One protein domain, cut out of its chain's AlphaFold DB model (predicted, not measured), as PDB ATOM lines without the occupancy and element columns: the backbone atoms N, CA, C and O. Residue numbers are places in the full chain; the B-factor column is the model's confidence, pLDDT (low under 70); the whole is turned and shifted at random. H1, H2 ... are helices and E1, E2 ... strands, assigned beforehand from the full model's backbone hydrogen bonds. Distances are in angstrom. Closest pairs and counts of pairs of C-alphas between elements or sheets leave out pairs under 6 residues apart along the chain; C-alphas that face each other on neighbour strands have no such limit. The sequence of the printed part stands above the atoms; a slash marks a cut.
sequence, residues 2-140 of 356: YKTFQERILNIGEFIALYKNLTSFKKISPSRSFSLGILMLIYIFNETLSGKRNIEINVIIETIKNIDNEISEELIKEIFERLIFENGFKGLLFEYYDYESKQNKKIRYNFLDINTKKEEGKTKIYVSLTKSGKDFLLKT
ATOM      1  N   TYR A   2     126.346 131.824 174.312       52.28
ATOM      2  CA  TYR A   2     125.501 131.770 175.525       52.28
ATOM      3  C   TYR A   2     123.999 131.503 175.297       52.28
ATOM      4  O   TYR A   2     123.412 130.734 176.055       52.28
ATOM      5  N   LYS A   3     123.385 132.013 174.214       48.84
ATOM      6  CA  LYS A   3     121.992 131.656 173.848       48.84
ATOM      7  C   LYS A   3     121.803 130.143 173.691       48.84
ATOM      8  O   LYS A   3     120.885 129.563 174.251       48.84
ATOM      9  N   THR A   4     122.755 129.492 173.023       58.28
ATOM     10  CA  THR A   4     122.767 128.038 172.828       58.28
ATOM     11  C   THR A   4     122.940 127.270 174.143       58.28
ATOM     12  O   THR A   4     122.438 126.158 174.266       58.28
ATOM     13  N   PHE A   5     123.641 127.836 175.133       74.44
ATOM     14  CA  PHE A   5     123.778 127.235 176.463       74.44
ATOM     15  C   PHE A   5     122.451 127.268 177.228       74.44
ATOM     16  O   PHE A   5     121.994 126.222 177.682       74.44
ATOM     17  N   GLN A   6     121.796 128.431 177.309       74.88
ATOM     18  CA  GLN A   6     120.506 128.564 177.999       74.88
ATOM     19  C   GLN A   6     119.426 127.682 177.364       74.88
ATOM     20  O   GLN A   6     118.727 126.969 178.079       74.88
ATOM     21  N   GLU A   7     119.339 127.648 176.032       70.75
ATOM     22  CA  GLU A   7     118.405 126.772 175.310       70.75
ATOM     23  C   GLU A   7     118.652 125.283 175.595       70.75
ATOM     24  O   GLU A   7     117.709 124.522 175.812       70.75
ATOM     25  N   ARG A   8     119.920 124.851 175.651       73.94
ATOM     26  CA  ARG A   8     120.269 123.459 175.988       73.94
ATOM     27  C   ARG A   8     119.928 123.119 177.434       73.94
ATOM     28  O   ARG A   8     119.404 122.037 177.680       73.94
ATOM     29  N   ILE A   9     120.195 124.025 178.370       83.38
ATOM     30  CA  ILE A   9     119.865 123.834 179.786       83.38
ATOM     31  C   ILE A   9     118.350 123.786 180.003       83.38
ATOM     32  O   ILE A   9     117.889 122.959 180.783       83.38
ATOM     33  N   LEU A  10     117.576 124.606 179.284       80.88
ATOM     34  CA  LEU A  10     116.112 124.537 179.295       80.88
ATOM     35  C   LEU A  10     115.634 123.163 178.813       80.88
ATOM     36  O   LEU A  10     114.921 122.466 179.528       80.88
ATOM     37  N   ASN A  11     116.113 122.721 177.648       76.75
ATOM     38  CA  ASN A  11     115.717 121.430 177.091       76.75
ATOM     39  C   ASN A  11     116.094 120.256 178.003       76.75
ATOM     40  O   ASN A  11     115.261 119.399 178.259       76.75
ATOM     41  N   ILE A  12     117.321 120.217 178.526       81.12
ATOM     42  CA  ILE A  12     117.766 119.146 179.433       81.12
ATOM     43  C   ILE A  12     117.012 119.216 180.770       81.12
ATOM     44  O   ILE A  12     116.657 118.186 181.345       81.12
ATOM     45  N   GLY A  13     116.732 120.427 181.255       84.06
ATOM     46  CA  GLY A  13     116.016 120.659 182.502       84.06
ATOM     47  C   GLY A  13     114.605 120.078 182.509       84.06
ATOM     48  O   GLY A  13     114.185 119.561 183.542       84.06
ATOM     49  N   GLU A  14     113.902 120.102 181.371       83.25
ATOM     50  CA  GLU A  14     112.579 119.475 181.212       83.25
ATOM     51  C   GLU A  14     112.622 117.976 181.553       83.25
ATOM     52  O   GLU A  14     111.837 117.497 182.373       83.25
ATOM     53  N   PHE A  15     113.589 117.246 180.983       83.94
ATOM     54  CA  PHE A  15     113.766 115.811 181.230       83.94
ATOM     55  C   PHE A  15     114.144 115.522 182.679       83.94
ATOM     56  O   PHE A  15     113.584 114.613 183.294       83.94
ATOM     57  N   ILE A  16     115.085 116.289 183.236       84.50
ATOM     58  CA  ILE A  16     115.557 116.084 184.610       84.50
ATOM     59  C   ILE A  16     114.419 116.319 185.608       84.50
ATOM     60  O   ILE A  16     114.255 115.530 186.543       84.50
ATOM     61  N   ALA A  17     113.623 117.372 185.410       86.56
ATOM     62  CA  ALA A  17     112.489 117.688 186.272       86.56
ATOM     63  C   ALA A  17     111.437 116.571 186.262       86.56
ATOM     64  O   ALA A  17     110.949 116.178 187.326       86.56
ATOM     65  N   LEU A  18     111.125 116.031 185.079       87.00
ATOM     66  CA  LEU A  18     110.178 114.927 184.935       87.00
ATOM     67  C   LEU A  18     110.712 113.636 185.562       87.00
ATOM     68  O   LEU A  18     110.028 113.022 186.379       87.00
ATOM     69  N   TYR A  19     111.945 113.252 185.221       85.69
ATOM     70  CA  TYR A  19     112.577 112.039 185.733       85.69
ATOM     71  C   TYR A  19     112.625 112.051 187.260       85.69
ATOM     72  O   TYR A  19     112.087 111.148 187.893       85.69
ATOM     73  N   LYS A  20     113.156 113.124 187.865       85.25
ATOM     74  CA  LYS A  20     113.267 113.261 189.325       85.25
ATOM     75  C   LYS A  20     111.924 113.067 190.032       85.25
ATOM     76  O   LYS A  20     111.864 112.373 191.048       85.25
ATOM     77  N   ASN A  21     110.860 113.677 189.511       85.31
ATOM     78  CA  ASN A  21     109.534 113.584 190.115       85.31
ATOM     79  C   ASN A  21     108.945 112.176 189.969       85.31
ATOM     80  O   ASN A  21     108.454 111.618 190.954       85.31
ATOM     81  N   LEU A  22     109.084 111.566 188.791       84.69
ATOM     82  CA  LEU A  22     108.555 110.234 188.512       84.69
ATOM     83  C   LEU A  22     109.362 109.086 189.126       84.69
ATOM     84  O   LEU A  22     108.821 107.998 189.274       84.69
ATOM     85  N   THR A  23     110.621 109.285 189.512       83.50
ATOM     86  CA  THR A  23     111.441 108.243 190.160       83.50
ATOM     87  C   THR A  23     111.418 108.290 191.685       83.50
ATOM     88  O   THR A  23     112.049 107.465 192.337       83.50
ATOM     89  N   SER A  24     110.722 109.263 192.274       81.56
ATOM     90  CA  SER A  24     110.748 109.514 193.723       81.56
ATOM     91  C   SER A  24     109.844 108.588 194.557       81.56
ATOM     92  O   SER A  24     109.783 108.720 195.782       81.56
ATOM     93  N   PHE A  25     109.142 107.643 193.926       80.38
ATOM     94  CA  PHE A  25     108.228 106.728 194.609       80.38
ATOM     95  C   PHE A  25     108.974 105.629 195.366       80.38
ATOM     96  O   PHE A  25     109.865 104.978 194.833       80.38
ATOM     97  N   LYS A  26     108.552 105.366 196.610       79.38
ATOM     98  CA  LYS A  26     109.080 104.254 197.421       79.38
ATOM     99  C   LYS A  26     108.397 102.911 197.136       79.38
ATOM    100  O   LYS A  26     108.970 101.870 197.422       79.38
ATOM    101  N   LYS A  27     107.159 102.941 196.624       81.50
ATOM    102  CA  LYS A  27     106.281 101.766 196.461       81.50
ATOM    103  C   LYS A  27     106.521 100.985 195.159       81.50
ATOM    104  O   LYS A  27     106.024  99.876 195.021       81.50
ATOM    105  N   ILE A  28     107.237 101.565 194.195       84.38
ATOM    106  CA  ILE A  28     107.418 101.034 192.839       84.38
ATOM    107  C   ILE A  28     108.831 101.350 192.356       84.38
ATOM    108  O   ILE A  28     109.425 102.338 192.788       84.38
ATOM    109  N   SER A  29     109.389 100.507 191.485       85.44
ATOM    110  CA  SER A  29     110.724 100.755 190.951       85.44
ATOM    111  C   SER A  29     110.754 102.063 190.145       85.44
ATOM    112  O   SER A  29     109.820 102.328 189.381       85.44
ATOM    113  N   PRO A  30     111.843 102.853 190.246       82.38
ATOM    114  CA  PRO A  30     112.016 104.084 189.477       82.38
ATOM    115  C   PRO A  30     111.790 103.920 187.970       82.38
ATOM    116  O   PRO A  30     111.220 104.796 187.325       82.38
ATOM    117  N   SER A  31     112.212 102.786 187.403       80.69
ATOM    118  CA  SER A  31     112.017 102.480 185.986       80.69
ATOM    119  C   SER A  31     110.542 102.296 185.635       80.69
ATOM    120  O   SER A  31     110.080 102.856 184.640       80.69
ATOM    121  N   ARG A  32     109.785 101.559 186.461       83.81
ATOM    122  CA  ARG A  32     108.366 101.281 186.211       83.81
ATOM    123  C   ARG A  32     107.533 102.552 186.390       83.81
ATOM    124  O   ARG A  32     106.758 102.881 185.497       83.81
ATOM    125  N   SER A  33     107.749 103.335 187.449       85.50
ATOM    126  CA  SER A  33     107.024 104.602 187.649       85.50
ATOM    127  C   SER A  33     107.319 105.647 186.574       85.50
ATOM    128  O   SER A  33     106.396 106.307 186.097       85.50
ATOM    129  N   PHE A  34     108.578 105.762 186.138       85.38
ATOM    130  CA  PHE A  34     108.937 106.624 185.015       85.38
ATOM    131  C   PHE A  34     108.242 106.182 183.724       85.38
ATOM    132  O   PHE A  34     107.608 107.002 183.062       85.38
ATOM    133  N   SER A  35     108.286 104.883 183.401       84.69
ATOM    134  CA  SER A  35     107.640 104.349 182.194       84.69
ATOM    135  C   SER A  35     106.124 104.575 182.179       84.69
ATOM    136  O   SER A  35     105.578 104.961 181.148       84.69
ATOM    137  N   LEU A  36     105.457 104.440 183.328       89.06
ATOM    138  CA  LEU A  36     104.024 104.697 183.465       89.06
ATOM    139  C   LEU A  36     103.686 106.178 183.306       89.06
ATOM    140  O   LEU A  36     102.720 106.511 182.625       89.06
ATOM    141  N   GLY A  37     104.489 107.073 183.886       87.62
ATOM    142  CA  GLY A  37     104.287 108.510 183.711       87.62
ATOM    143  C   GLY A  37     104.441 108.943 182.248       87.62
ATOM    144  O   GLY A  37     103.636 109.728 181.749       87.62
ATOM    145  N   ILE A  38     105.411 108.373 181.528       86.75
ATOM    146  CA  ILE A  38     105.561 108.586 180.081       86.75
ATOM    147  C   ILE A  38     104.375 108.000 179.305       86.75
ATOM    148  O   ILE A  38     103.828 108.680 178.439       86.75
ATOM    149  N   LEU A  39     103.927 106.786 179.639       87.06
ATOM    150  CA  LEU A  39     102.769 106.150 179.005       87.06
ATOM    151  C   LEU A  39     101.496 107.000 179.150       87.06
ATOM    152  O   LEU A  39     100.764 107.171 178.177       87.06
ATOM    153  N   MET A  40     101.265 107.595 180.324       89.69
ATOM    154  CA  MET A  40     100.154 108.530 180.546       89.69
ATOM    155  C   MET A  40     100.253 109.759 179.638       89.69
ATOM    156  O   MET A  40      99.265 110.137 179.011       89.69
ATOM    157  N   LEU A  41     101.435 110.374 179.533       87.62
ATOM    158  CA  LEU A  41     101.642 111.531 178.659       87.62
ATOM    159  C   LEU A  41     101.426 111.173 177.177       87.62
ATOM    160  O   LEU A  41     100.782 111.939 176.459       87.62
ATOM    161  N   ILE A  42     101.900 110.003 176.732       84.56
ATOM    162  CA  ILE A  42     101.690 109.493 175.366       84.56
ATOM    163  C   ILE A  42     100.205 109.246 175.094       84.56
ATOM    164  O   ILE A  42      99.704 109.637 174.042       84.56
ATOM    165  N   TYR A  43      99.481 108.642 176.037       85.94
ATOM    166  CA  TYR A  43      98.046 108.418 175.888       85.94
ATOM    167  C   TYR A  43      97.288 109.741 175.711       85.94
ATOM    168  O   TYR A  43      96.532 109.905 174.753       85.94
ATOM    169  N   ILE A  44      97.565 110.727 176.572       84.12
ATOM    170  CA  ILE A  44      96.969 112.068 176.471       84.12
ATOM    171  C   ILE A  44      97.317 112.711 175.120       84.12
ATOM    172  O   ILE A  44      96.474 113.372 174.507       84.12
ATOM    173  N   PHE A  45      98.541 112.507 174.627       80.12
ATOM    174  CA  PHE A  45      98.974 113.001 173.321       80.12
ATOM    175  C   PHE A  45      98.198 112.372 172.166       80.12
ATOM    176  O   PHE A  45      97.665 113.109 171.339       80.12
ATOM    177  N   ASN A  46      98.058 111.048 172.142       72.25
ATOM    178  CA  ASN A  46      97.338 110.323 171.090       72.25
ATOM    179  C   ASN A  46      95.854 110.707 171.027       72.25
ATOM    180  O   ASN A  46      95.299 110.934 169.950       72.25
ATOM    181  N   GLU A  47      95.215 110.857 172.183       76.19
ATOM    182  CA  GLU A  47      93.832 111.325 172.265       76.19
ATOM    183  C   GLU A  47      93.695 112.786 171.796       76.19
ATOM    184  O   GLU A  47      92.731 113.139 171.110       76.19
ATOM    185  N   THR A  48      94.700 113.625 172.085       66.50
ATOM    186  CA  THR A  48      94.763 115.002 171.570       66.50
ATOM    187  C   THR A  48      94.918 115.024 170.045       66.50
ATOM    188  O   THR A  48      94.272 115.840 169.384       66.50
ATOM    189  N   LEU A  49      95.740 114.134 169.473       61.56
ATOM    190  CA  LEU A  49      95.900 113.978 168.019       61.56
ATOM    191  C   LEU A  49      94.609 113.499 167.347       61.56
ATOM    192  O   LEU A  49      94.273 113.963 166.260       61.56
ATOM    193  N   SER A  50      93.841 112.650 168.030       61.66
ATOM    194  CA  SER A  50      92.539 112.145 167.569       61.66
ATOM    195  C   SER A  50      91.414 113.194 167.625       61.66
ATOM    196  O   SER A  50      90.261 112.893 167.323       61.66
ATOM    197  N   GLY A  51      91.722 114.436 168.017       50.06
ATOM    198  CA  GLY A  51      90.783 115.561 168.024       50.06
ATOM    199  C   GLY A  51      90.023 115.766 169.339       50.06
ATOM    200  O   GLY A  51      89.249 116.725 169.442       50.06
ATOM    201  N   LYS A  52      90.254 114.940 170.371       66.50
ATOM    202  CA  LYS A  52      89.661 115.154 171.701       66.50
ATOM    203  C   LYS A  52      90.462 116.213 172.456       66.50
ATOM    204  O   LYS A  52      91.639 116.043 172.749       66.50
ATOM    205  N   ARG A  53      89.825 117.342 172.779       57.47
ATOM    206  CA  ARG A  53      90.509 118.491 173.410       57.47
ATOM    207  C   ARG A  53      90.743 118.337 174.912       57.47
ATOM    208  O   ARG A  53      91.645 118.973 175.435       57.47
ATOM    209  N   ASN A  54      89.913 117.549 175.592       72.69
ATOM    210  CA  ASN A  54      89.897 117.409 177.044       72.69
ATOM    211  C   ASN A  54      89.582 115.952 177.392       72.69
ATOM    212  O   ASN A  54      88.551 115.440 176.954       72.69
ATOM    213  N   ILE A  55      90.448 115.311 178.172       82.12
ATOM    214  CA  ILE A  55      90.316 113.899 178.558       82.12
ATOM    215  C   ILE A  55      90.059 113.837 180.058       82.12
ATOM    216  O   ILE A  55      90.742 114.506 180.829       82.12
ATOM    217  N   GLU A  56      89.066 113.060 180.478       87.00
ATOM    218  CA  GLU A  56      88.784 112.862 181.900       87.00
ATOM    219  C   GLU A  56      89.854 111.969 182.546       87.00
ATOM    220  O   GLU A  56      90.221 110.933 181.988       87.00
ATOM    221  N   ILE A  57      90.329 112.340 183.742       85.75
ATOM    222  CA  ILE A  57      91.362 111.580 184.471       85.75
ATOM    223  C   ILE A  57      90.975 110.107 184.650       85.75
ATOM    224  O   ILE A  57      91.816 109.231 184.474       85.75
ATOM    225  N   ASN A  58      89.711 109.828 184.977       86.19
ATOM    226  CA  ASN A  58      89.246 108.466 185.244       86.19
ATOM    227  C   ASN A  58      89.446 107.539 184.034       86.19
ATOM    228  O   ASN A  58      89.865 106.400 184.206       86.19
ATOM    229  N   VAL A  59      89.264 108.061 182.816       87.44
ATOM    230  CA  VAL A  59      89.495 107.315 181.568       87.44
ATOM    231  C   VAL A  59      90.976 106.976 181.398       87.44
ATOM    232  O   VAL A  59      91.320 105.877 180.964       87.44
ATOM    233  N   ILE A  60      91.874 107.902 181.755       88.19
ATOM    234  CA  ILE A  60      93.324 107.662 181.719       88.19
ATOM    235  C   ILE A  60      93.676 106.550 182.711       88.19
ATOM    236  O   ILE A  60      94.391 105.617 182.358       88.19
ATOM    237  N   ILE A  61      93.141 106.624 183.931       88.56
ATOM    238  CA  ILE A  61      93.399 105.639 184.984       88.56
ATOM    239  C   ILE A  61      92.922 104.244 184.569       88.56
ATOM    240  O   ILE A  61      93.704 103.298 184.660       88.56
ATOM    241  N   GLU A  62      91.687 104.117 184.075       89.00
ATOM    242  CA  GLU A  62      91.154 102.846 183.567       89.00
ATOM    243  C   GLU A  62      92.009 102.287 182.431       89.00
ATOM    244  O   GLU A  62      92.336 101.102 182.426       89.00
ATOM    245  N   THR A  63      92.430 103.136 181.493       87.94
ATOM    246  CA  THR A  63      93.252 102.695 180.358       87.94
ATOM    247  C   THR A  63      94.598 102.146 180.823       87.94
ATOM    248  O   THR A  63      95.010 101.073 180.387       87.94
ATOM    249  N   ILE A  64      95.274 102.839 181.743       89.56
ATOM    250  CA  ILE A  64      96.553 102.377 182.298       89.56
ATOM    251  C   ILE A  64      96.363 101.092 183.105       89.56
ATOM    252  O   ILE A  64      97.181 100.182 182.990       89.56
ATOM    253  N   LYS A  65      95.275 100.986 183.872       88.75
ATOM    254  CA  LYS A  65      94.943  99.785 184.643       88.75
ATOM    255  C   LYS A  65      94.672  98.576 183.744       88.75
ATOM    256  O   LYS A  65      95.085  97.481 184.096       88.75
ATOM    257  N   ASN A  66      94.051  98.777 182.582       88.12
ATOM    258  CA  ASN A  66      93.837  97.716 181.593       88.12
ATOM    259  C   ASN A  66      95.143  97.252 180.925       88.12
ATOM    260  O   ASN A  66      95.244  96.100 180.508       88.12
ATOM    261  N   ILE A  67      96.134  98.143 180.802       86.38
ATOM    262  CA  ILE A  67      97.461  97.807 180.265       86.38
ATOM    263  C   ILE A  67      98.305  97.084 181.324       86.38
ATOM    264  O   ILE A  67      98.975  96.101 181.012       86.38
ATOM    265  N   ASP A  68      98.268  97.556 182.570       85.38
ATOM    266  CA  ASP A  68      98.980  96.976 183.708       85.38
ATOM    267  C   ASP A  68      97.980  96.578 184.803       85.38
ATOM    268  O   ASP A  68      97.666  97.344 185.712       85.38
ATOM    269  N   ASN A  69      97.475  95.346 184.736       84.81
ATOM    270  CA  ASN A  69      96.473  94.864 185.691       84.81
ATOM    271  C   ASN A  69      97.014  94.751 187.130       84.81
ATOM    272  O   ASN A  69      96.227  94.748 188.082       84.81
ATOM    273  N   GLU A  70      98.334  94.689 187.318       85.00
ATOM    274  CA  GLU A  70      98.968  94.505 188.628       85.00
ATOM    275  C   GLU A  70      99.066  95.807 189.431       85.00
ATOM    276  O   GLU A  70      99.144  95.769 190.661       85.00
ATOM    277  N   ILE A  71      99.054  96.969 188.771       86.31
ATOM    278  CA  ILE A  71      99.249  98.245 189.464       86.31
ATOM    279  C   ILE A  71      97.978  98.713 190.177       86.31
ATOM    280  O   ILE A  71      96.893  98.693 189.604       86.31
ATOM    281  N   SER A  72      98.066  99.161 191.430       88.69
ATOM    282  CA  SER A  72      96.889  99.690 192.128       88.69
ATOM    283  C   SER A  72      96.418 101.017 191.521       88.69
ATOM    284  O   SER A  72      97.219 101.856 191.111       88.69
ATOM    285  N   GLU A  73      95.102 101.233 191.505       88.19
ATOM    286  CA  GLU A  73      94.500 102.482 191.018       88.19
ATOM    287  C   GLU A  73      95.010 103.705 191.801       88.19
ATOM    288  O   GLU A  73      95.269 104.765 191.237       88.19
ATOM    289  N   GLU A  74      95.219 103.535 193.108       87.56
ATOM    290  CA  GLU A  74      95.797 104.543 193.999       87.56
ATOM    291  C   GLU A  74      97.199 104.964 193.552       87.56
ATOM    292  O   GLU A  74      97.508 106.152 193.531       87.56
ATOM    293  N   LEU A  75      98.038 104.011 193.134       86.81
ATOM    294  CA  LEU A  75      99.385 104.317 192.669       86.81
ATOM    295  C   LEU A  75      99.369 105.016 191.304       86.81
ATOM    296  O   LEU A  75     100.174 105.916 191.075       86.81
ATOM    297  N   ILE A  76      98.433 104.663 190.418       87.31
ATOM    298  CA  ILE A  76      98.216 105.394 189.158       87.31
ATOM    299  C   ILE A  76      97.841 106.853 189.459       87.31
ATOM    300  O   ILE A  76      98.408 107.761 188.849       87.31
ATOM    301  N   LYS A  77      96.936 107.092 190.420       87.75
ATOM    302  CA  LYS A  77      96.561 108.446 190.865       87.75
ATOM    303  C   LYS A  77      97.759 109.207 191.429       87.75
ATOM    304  O   LYS A  77      97.995 110.333 191.007       87.75
ATOM    305  N   GLU A  78      98.555 108.585 192.297       86.94
ATOM    306  CA  GLU A  78      99.778 109.191 192.845       86.94
ATOM    307  C   GLU A  78     100.793 109.555 191.735       86.94
ATOM    308  O   GLU A  78     101.409 110.625 191.776       86.94
ATOM    309  N   ILE A  79     100.964 108.696 190.721       86.75
ATOM    310  CA  ILE A  79     101.827 108.965 189.556       86.75
ATOM    311  C   ILE A  79     101.292 110.137 188.740       86.75
ATOM    312  O   ILE A  79     102.044 111.057 188.409       86.75
ATOM    313  N   PHE A  80      99.993 110.129 188.457       85.62
ATOM    314  CA  PHE A  80      99.330 111.198 187.732       85.62
ATOM    315  C   PHE A  80      99.450 112.540 188.467       85.62
ATOM    316  O   PHE A  80      99.789 113.560 187.866       85.62
ATOM    317  N   GLU A  81      99.272 112.544 189.786       83.62
ATOM    318  CA  GLU A  81      99.489 113.726 190.611       83.62
ATOM    319  C   GLU A  81     100.928 114.241 190.489       83.62
ATOM    320  O   GLU A  81     101.137 115.435 190.299       83.62
ATOM    321  N   ARG A  82     101.943 113.373 190.494       82.62
ATOM    322  CA  ARG A  82     103.345 113.806 190.323       82.62
ATOM    323  C   ARG A  82     103.683 114.329 188.927       82.62
ATOM    324  O   ARG A  82     104.654 115.071 188.807       82.62
ATOM    325  N   LEU A  83     102.902 114.002 187.894       77.38
ATOM    326  CA  LEU A  83     103.029 114.620 186.562       77.38
ATOM    327  C   LEU A  83     102.569 116.085 186.547       77.38
ATOM    328  O   LEU A  83     102.937 116.847 185.651       77.38
ATOM    329  N   ILE A  84     101.760 116.473 187.531       70.94
ATOM    330  CA  ILE A  84     101.120 117.787 187.624       70.94
ATOM    331  C   ILE A  84     101.731 118.632 188.742       70.94
ATOM    332  O   ILE A  84     101.863 119.853 188.611       70.94
ATOM    333  N   PHE A  85     102.047 118.002 189.871       67.00
ATOM    334  CA  PHE A  85     102.219 118.669 191.147       67.00
ATOM    335  C   PHE A  85     103.657 118.591 191.659       67.00
ATOM    336  O   PHE A  85     104.152 117.532 192.041       67.00
ATOM    337  N   GLU A  86     104.260 119.766 191.836       52.44
ATOM    338  CA  GLU A  86     105.251 120.008 192.880       52.44
ATOM    339  C   GLU A  86     104.769 121.217 193.709       52.44
ATOM    340  O   GLU A  86     104.542 122.305 193.175       52.44
ATOM    341  N   ASN A  87     104.539 121.025 195.014       46.38
ATOM    342  CA  ASN A  87     104.240 122.090 195.989       46.38
ATOM    343  C   ASN A  87     103.118 123.089 195.594       46.38
ATOM    344  O   ASN A  87     103.328 124.305 195.604       46.38
ATOM    345  N   GLY A  88     101.914 122.593 195.281       46.53
ATOM    346  CA  GLY A  88     100.711 123.430 195.148       46.53
ATOM    347  C   GLY A  88     100.598 124.205 193.827       46.53
ATOM    348  O   GLY A  88     100.585 125.432 193.832       46.53
ATOM    349  N   PHE A  89     100.449 123.478 192.711       52.69
ATOM    350  CA  PHE A  89     100.134 123.999 191.361       52.69
ATOM    351  C   PHE A  89     101.239 124.810 190.661       52.69
ATOM    352  O   PHE A  89     100.954 125.684 189.844       52.69
ATOM    353  N   LYS A  90     102.516 124.546 190.953       59.56
ATOM    354  CA  LYS A  90     103.634 125.351 190.431       59.56
ATOM    355  C   LYS A  90     104.526 124.633 189.411       59.56
ATOM    356  O   LYS A  90     105.612 125.135 189.136       59.56
ATOM    357  N   GLY A  91     104.065 123.534 188.813       71.25
ATOM    358  CA  GLY A  91     104.846 122.782 187.827       71.25
ATOM    359  C   GLY A  91     106.047 122.060 188.417       71.25
ATOM    360  O   GLY A  91     106.348 122.201 189.601       71.25
ATOM    361  N   LEU A  92     106.750 121.305 187.577       82.38
ATOM    362  CA  LEU A  92     107.969 120.603 187.971       82.38
ATOM    363  C   LEU A  92     109.139 121.587 188.019       82.38
ATOM    364  O   LEU A  92     109.378 122.321 187.055       82.38
ATOM    365  N   LEU A  93     109.863 121.611 189.135       84.19
ATOM    366  CA  LEU A  93     110.944 122.555 189.389       84.19
ATOM    367  C   LEU A  93     112.297 122.003 188.922       84.19
ATOM    368  O   LEU A  93     112.717 120.910 189.302       84.19
ATOM    369  N   PHE A  94     113.030 122.822 188.174       87.25
ATOM    370  CA  PHE A  94     114.425 122.586 187.827       87.25
ATOM    371  C   PHE A  94     115.282 123.772 188.261       87.25
ATOM    372  O   PHE A  94     114.985 124.918 187.924       87.25
ATOM    373  N   GLU A  95     116.349 123.506 189.009       87.81
ATOM    374  CA  GLU A  95     117.296 124.524 189.464       87.81
ATOM    375  C   GLU A  95     118.645 124.306 188.778       87.81
ATOM    376  O   GLU A  95     119.131 123.177 188.712       87.81
ATOM    377  N   TYR A  96     119.249 125.377 188.266       87.62
ATOM    378  CA  TYR A  96     120.550 125.323 187.601       87.62
ATOM    379  C   TYR A  96     121.369 126.581 187.889       87.62
ATOM    380  O   TYR A  96     120.821 127.647 188.178       87.62
ATOM    381  N   TYR A  97     122.692 126.466 187.785       87.69
ATOM    382  CA  TYR A  97     123.592 127.608 187.896       87.69
ATOM    383  C   TYR A  97     123.749 128.287 186.533       87.69
ATOM    384  O   TYR A  97     124.220 127.672 185.573       87.69
ATOM    385  N   ASP A  98     123.350 129.553 186.437       85.88
ATOM    386  CA  ASP A  98     123.563 130.353 185.238       85.88
ATOM    387  C   ASP A  98     124.922 131.052 185.318       85.88
ATOM    388  O   ASP A  98     125.134 131.950 186.135       85.88
ATOM    389  N   TYR A  99     125.841 130.636 184.447       83.00
ATOM    390  CA  TYR A  99     127.192 131.183 184.367       83.00
ATOM    391  C   TYR A  99     127.237 132.621 183.831       83.00
ATOM    392  O   TYR A  99     128.231 133.306 184.063       83.00
ATOM    393  N   GLU A 100     126.183 133.097 183.157       80.50
ATOM    394  CA  GLU A 100     126.097 134.481 182.677       80.50
ATOM    395  C   GLU A 100     125.747 135.434 183.825       80.50
ATOM    396  O   GLU A 100     126.448 136.415 184.063       80.50
ATOM    397  N   SER A 101     124.711 135.105 184.602       82.12
ATOM    398  CA  SER A 101     124.306 135.908 185.763       82.12
ATOM    399  C   SER A 101     125.044 135.550 187.059       82.12
ATOM    400  O   SER A 101     124.824 136.209 188.071       82.12
ATOM    401  N   LYS A 102     125.886 134.504 187.054       85.62
ATOM    402  CA  LYS A 102     126.580 133.927 188.226       85.62
ATOM    403  C   LYS A 102     125.644 133.602 189.401       85.62
ATOM    404  O   LYS A 102     126.015 133.752 190.564       85.62
ATOM    405  N   GLN A 103     124.422 133.164 189.101       89.31
ATOM    406  CA  GLN A 103     123.361 132.936 190.089       89.31
ATOM    407  C   GLN A 103     122.612 131.632 189.814       89.31
ATOM    408  O   GLN A 103     122.496 131.199 188.669       89.31
ATOM    409  N   ASN A 104     122.051 131.038 190.871       88.06
ATOM    410  CA  ASN A 104     121.123 129.920 190.742       88.06
ATOM    411  C   ASN A 104     119.778 130.422 190.210       88.06
ATOM    412  O   ASN A 104     119.131 131.266 190.836       88.06
ATOM    413  N   LYS A 105     119.343 129.880 189.076       87.88
ATOM    414  CA  LYS A 105     118.028 130.135 188.486       87.88
ATOM    415  C   LYS A 105     117.121 128.925 188.675       87.88
ATOM    416  O   LYS A 105     117.581 127.788 188.749       87.88
ATOM    417  N   LYS A 106     115.816 129.191 188.748       87.06
ATOM    418  CA  LYS A 106     114.767 128.174 188.874       87.06
ATOM    419  C   LYS A 106     113.813 128.269 187.691       87.06
ATOM    420  O   LYS A 106     113.316 129.354 187.397       87.06
ATOM    421  N   ILE A 107     113.545 127.142 187.043       85.44
ATOM    422  CA  ILE A 107     112.609 127.009 185.925       85.44
ATOM    423  C   ILE A 107     111.487 126.062 186.345       85.44
ATOM    424  O   ILE A 107     111.715 125.120 187.103       85.44
ATOM    425  N   ARG A 108     110.273 126.333 185.868       85.69
ATOM    426  CA  ARG A 108     109.095 125.497 186.100       85.69
ATOM    427  C   ARG A 108     108.559 124.971 184.784       85.69
ATOM    428  O   ARG A 108     108.360 125.755 183.857       85.69
ATOM    429  N   TYR A 109     108.284 123.676 184.745       85.38
ATOM    430  CA  TYR A 109     107.734 123.000 183.579       85.38
ATOM    431  C   TYR A 109     106.339 122.462 183.881       85.38
ATOM    432  O   TYR A 109     106.143 121.723 184.843       85.38
ATOM    433  N   ASN A 110     105.380 122.819 183.029       85.56
ATOM    434  CA  ASN A 110     104.012 122.314 183.090       85.56
ATOM    435  C   ASN A 110     103.761 121.474 181.846       85.56
ATOM    436  O   ASN A 110     103.714 122.028 180.750       85.56
ATOM    437  N   PHE A 111     103.569 120.168 182.003       84.50
ATOM    438  CA  PHE A 111     103.275 119.270 180.881       84.50
ATOM    439  C   PHE A 111     101.772 119.200 180.588       84.50
ATOM    440  O   PHE A 111     101.370 119.044 179.437       84.50
ATOM    441  N   LEU A 112     100.941 119.385 181.616       85.50
ATOM    442  CA  LEU A 112      99.493 119.221 181.557       85.50
ATOM    443  C   LEU A 112      98.768 120.509 181.963       85.50
ATOM    444  O   LEU A 112      99.205 121.216 182.870       85.50
ATOM    445  N   ASP A 113      97.677 120.800 181.265       81.31
ATOM    446  CA  ASP A 113      96.693 121.825 181.603       81.31
ATOM    447  C   ASP A 113      95.445 121.145 182.171       81.31
ATOM    448  O   ASP A 113      95.014 120.105 181.657       81.31
ATOM    449  N   ILE A 114      94.884 121.710 183.239       82.56
ATOM    450  CA  ILE A 114      93.836 121.071 184.041       82.56
ATOM    451  C   ILE A 114      92.620 121.970 184.109       82.56
ATOM    452  O   ILE A 114      92.662 123.074 184.645       82.56
ATOM    453  N   ASN A 115      91.501 121.421 183.658       79.88
ATOM    454  CA  ASN A 115      90.204 122.060 183.703       79.88
ATOM    455  C   ASN A 115      89.293 121.276 184.645       79.88
ATOM    456  O   ASN A 115      88.984 120.110 184.401       79.88
ATOM    457  N   THR A 116      88.832 121.910 185.720       78.00
ATOM    458  CA  THR A 116      87.831 121.316 186.611       78.00
ATOM    459  C   THR A 116      86.441 121.797 186.219       78.00
ATOM    460  O   THR A 116      86.201 122.991 186.039       78.00
ATOM    461  N   LYS A 117      85.502 120.861 186.071       77.19
ATOM    462  CA  LYS A 117      84.084 121.165 185.856       77.19
ATOM    463  C   LYS A 117      83.265 120.504 186.950       77.19
ATOM    464  O   LYS A 117      83.472 119.334 187.268       77.19
ATOM    465  N   LYS A 118      82.330 121.253 187.527       72.00
ATOM    466  CA  LYS A 118      81.320 120.691 188.424       72.00
ATOM    467  C   LYS A 118      80.143 120.231 187.573       72.00
ATOM    468  O   LYS A 118      79.435 121.064 187.018       72.00
ATOM    469  N   GLU A 119      79.956 118.924 187.475       71.06
ATOM    470  CA  GLU A 119      78.801 118.302 186.824       71.06
ATOM    471  C   GLU A 119      78.077 117.456 187.874       71.06
ATOM    472  O   GLU A 119      78.706 116.658 188.564       71.06
ATOM    473  N   GLU A 120      76.768 117.665 188.036       61.72
ATOM    474  CA  GLU A 120      75.907 116.840 188.907       61.72
ATOM    475  C   GLU A 120      76.420 116.690 190.359       61.72
ATOM    476  O   GLU A 120      76.331 115.632 190.976       61.72
ATOM    477  N   GLY A 121      77.010 117.752 190.920       67.94
ATOM    478  CA  GLY A 121      77.551 117.740 192.286       67.94
ATOM    479  C   GLY A 121      78.890 117.008 192.448       67.94
ATOM    480  O   GLY A 121      79.446 117.012 193.546       67.94
ATOM    481  N   LYS A 122      79.453 116.443 191.371       69.44
ATOM    482  CA  LYS A 122      80.791 115.841 191.341       69.44
ATOM    483  C   LYS A 122      81.766 116.748 190.585       69.44
ATOM    484  O   LYS A 122      81.460 117.299 189.528       69.44
ATOM    485  N   THR A 123      82.966 116.915 191.132       74.88
ATOM    486  CA  THR A 123      84.047 117.636 190.449       74.88
ATOM    487  C   THR A 123      84.729 116.677 189.483       74.88
ATOM    488  O   THR A 123      85.455 115.786 189.918       74.88
ATOM    489  N   LYS A 124      84.506 116.856 188.179       80.31
ATOM    490  CA  LYS A 124      85.251 116.151 187.135       80.31
ATOM    491  C   LYS A 124      86.491 116.944 186.764       80.31
ATOM    492  O   LYS A 124      86.455 118.174 186.661       80.31
ATOM    493  N   ILE A 125      87.585 116.225 186.560       81.38
ATOM    494  CA  ILE A 125      88.874 116.807 186.213       81.38
ATOM    495  C   ILE A 125      89.217 116.369 184.794       81.38
ATOM    496  O   ILE A 125      89.311 115.175 184.502       81.38
ATOM    497  N   TYR A 126      89.393 117.358 183.929       83.44
ATOM    498  CA  TYR A 126      89.768 117.189 182.539       83.44
ATOM    499  C   TYR A 126      91.188 117.687 182.315       83.44
ATOM    500  O   TYR A 126      91.607 118.687 182.898       83.44
ATOM    501  N   VAL A 127      91.908 116.999 181.439       84.44
ATOM    502  CA  VAL A 127      93.335 117.202 181.222       84.44
ATOM    503  C   VAL A 127      93.605 117.357 179.735       84.44
ATOM    504  O   VAL A 127      92.998 116.673 178.906       84.44
ATOM    505  N   SER A 128      94.536 118.244 179.403       79.94
ATOM    506  CA  SER A 128      95.103 118.366 178.061       79.94
ATOM    507  C   SER A 128      96.607 118.624 178.147       79.94
ATOM    508  O   SER A 128      97.109 119.041 179.189       79.94
ATOM    509  N   LEU A 129      97.358 118.367 177.075       80.00
ATOM    510  CA  LEU A 129      98.779 118.726 177.049       80.00
ATOM    511  C   LEU A 129      98.952 120.225 176.812       80.00
ATOM    512  O   LEU A 129      98.415 120.781 175.846       80.00
ATOM    513  N   THR A 130      99.790 120.856 177.636       81.12
ATOM    514  CA  THR A 130     100.257 122.222 177.374       81.12
ATOM    515  C   THR A 130     101.129 122.246 176.118       81.12
ATOM    516  O   THR A 130     101.595 121.215 175.628       81.12
ATOM    517  N   LYS A 131     101.441 123.449 175.620       69.00
ATOM    518  CA  LYS A 131     102.445 123.610 174.559       69.00
ATOM    519  C   LYS A 131     103.790 122.974 174.946       69.00
ATOM    520  O   LYS A 131     104.350 122.233 174.155       69.00
ATOM    521  N   SER A 132     104.248 123.193 176.181       73.38
ATOM    522  CA  SER A 132     105.500 122.615 176.689       73.38
ATOM    523  C   SER A 132     105.439 121.090 176.795       73.38
ATOM    524  O   SER A 132     106.441 120.438 176.536       73.38
ATOM    525  N   GLY A 133     104.281 120.515 177.141       74.44
ATOM    526  CA  GLY A 133     104.089 119.066 177.200       74.44
ATOM    527  C   GLY A 133     104.120 118.403 175.828       74.44
ATOM    528  O   GLY A 133     104.757 117.365 175.659       74.44
ATOM    529  N   LYS A 134     103.495 119.042 174.832       70.44
ATOM    530  CA  LYS A 134     103.585 118.615 173.429       70.44
ATOM    531  C   LYS A 134     105.020 118.722 172.932       70.44
ATOM    532  O   LYS A 134     105.563 117.729 172.471       70.44
ATOM    533  N   ASP A 135     105.651 119.885 173.092       70.50
ATOM    534  CA  ASP A 135     107.032 120.120 172.663       70.50
ATOM    535  C   ASP A 135     108.002 119.131 173.330       70.50
ATOM    536  O   ASP A 135     108.893 118.613 172.665       70.50
ATOM    537  N   PHE A 136     107.806 118.811 174.611       78.81
ATOM    538  CA  PHE A 136     108.588 117.795 175.314       78.81
ATOM    539  C   PHE A 136     108.423 116.408 174.701       78.81
ATOM    540  O   PHE A 136     109.427 115.800 174.348       78.81
ATOM    541  N   LEU A 137     107.188 115.922 174.537       74.38
ATOM    542  CA  LEU A 137     106.954 114.612 173.927       74.38
ATOM    543  C   LEU A 137     107.550 114.550 172.521       74.38
ATOM    544  O   LEU A 137     108.173 113.560 172.164       74.38
ATOM    545  N   LEU A 138     107.454 115.636 171.755       63.59
ATOM    546  CA  LEU A 138     108.072 115.748 170.435       63.59
ATOM    547  C   LEU A 138     109.606 115.700 170.491       63.59
ATOM    548  O   LEU A 138     110.217 115.056 169.641       63.59
ATOM    549  N   LYS A 139     110.232 116.327 171.497       66.81
ATOM    550  CA  LYS A 139     111.684 116.235 171.744       66.81
ATOM    551  C   LYS A 139     112.099 114.821 172.173       66.81
ATOM    552  O   LYS A 139     113.124 114.332 171.712       66.81
ATOM    553  N   THR A 140     111.336 114.180 173.065       61.12
ATOM    554  CA  THR A 140     111.639 112.847 173.626       61.12
ATOM    555  C   THR A 140     111.362 111.719 172.652       61.12
ATOM    556  O   THR A 140     111.919 110.640 172.798       61.12
TER     557      THR A 140
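What this domain is: This is residues 2 to 140 of the 356 residues of an uncharacterized protein of Marinitoga hydrogenitolerans DSM 16785 (UniProt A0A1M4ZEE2). Look for an elongated model with a two-stranded hairpin at each end of its long axis and helices between them: E1 and E2 lie alongside the long helix H1 at one end, while the tip of E3 and E4, residues 118 to 123, sticks out at the other. Between the hairpins H2 stands in the middle, crossed by H3 and H4, with short H5 beside it. The 139 printed residues hold five helices and four strands in the order H1 H2 H3 H4 E1 E2 E3 E4 H5; both sheets, E1 - E2 and E3 - E4, are antiparallel, and the class is mixed, helices and strands. The whole is compact, with a radius of gyration of the C-alphas of 16.2 A and spans of 52 by 31 by 27 A.

Where its parts are: Start at C-alpha 112 at (99.493, 119.221, 181.557), where E3, residues 112 to 119, begins its 21.4 A; E4, residues 122 to 129, returns over 23.2 A. The other pair is E1, residues 92 to 98, 18.6 A, and E2, residues 103 to 109, 19.6 A. Find C-alpha 2 at (125.501, 131.770, 175.525); from there H1, residues 2 to 22, runs 30.3 A. H2, residues 30 to 49, spans 28.6 A, H3, residues 57 to 67, 15.6 A, and H4, residues 73 to 84, 17.0 A. H5, residues 131 to 140, covers 14.2 A and ends at C-alpha 140 at (111.639, 112.847, 173.626).

How they stand to each other: In the hairpin E3 and E4, find N 115 and O 126 at 2.8 A. Residues 55 to 56 form a short antiparallel pairing with residues 126 to 127 of E4. E2 runs on into E3 across a break of 2 residues, at 45 degrees. In the hairpin E1 and E2, N 94 and O 107 are 2.9 A apart. The closest C-alphas of H1 and E1 are those of Ala 17 and Phe 94, 5.5 A. H2 is the hub, touching four helices. It touches H3, closest C-alphas Met 40 and Ile 60 at 7.0 A, at a steep tilt of 61 degrees, and H4, Gly 37 and Ile 79 at 6.4 A, about perpendicular at 73 degrees. H2 and H5 only just touch, with 3 pairs of C-alphas within 8 A, the closest Phe 45 and Lys 134 at 7.3 A. H1 touches H2 with residues 19 to 22 alone, Leu 22 and Phe 34 at 5.0 A. H1 and H3 are apart. Every O i to N i+4 pair is within hydrogen-bond range in H2, H3 and H5; H1 has 16 of 17 and H4 7 of 8.

The domain as a whole: The two C-alphas farthest apart, Glu 100 and Glu 120, are 53.6 A apart. The printed part has no cut, and no link is long. Mean pLDDT of the printed part is 79.2; look for values under 70 at residues 2 to 4, 48 to 53, 85 to 90, 120 to 122, 131 and 138 to 140.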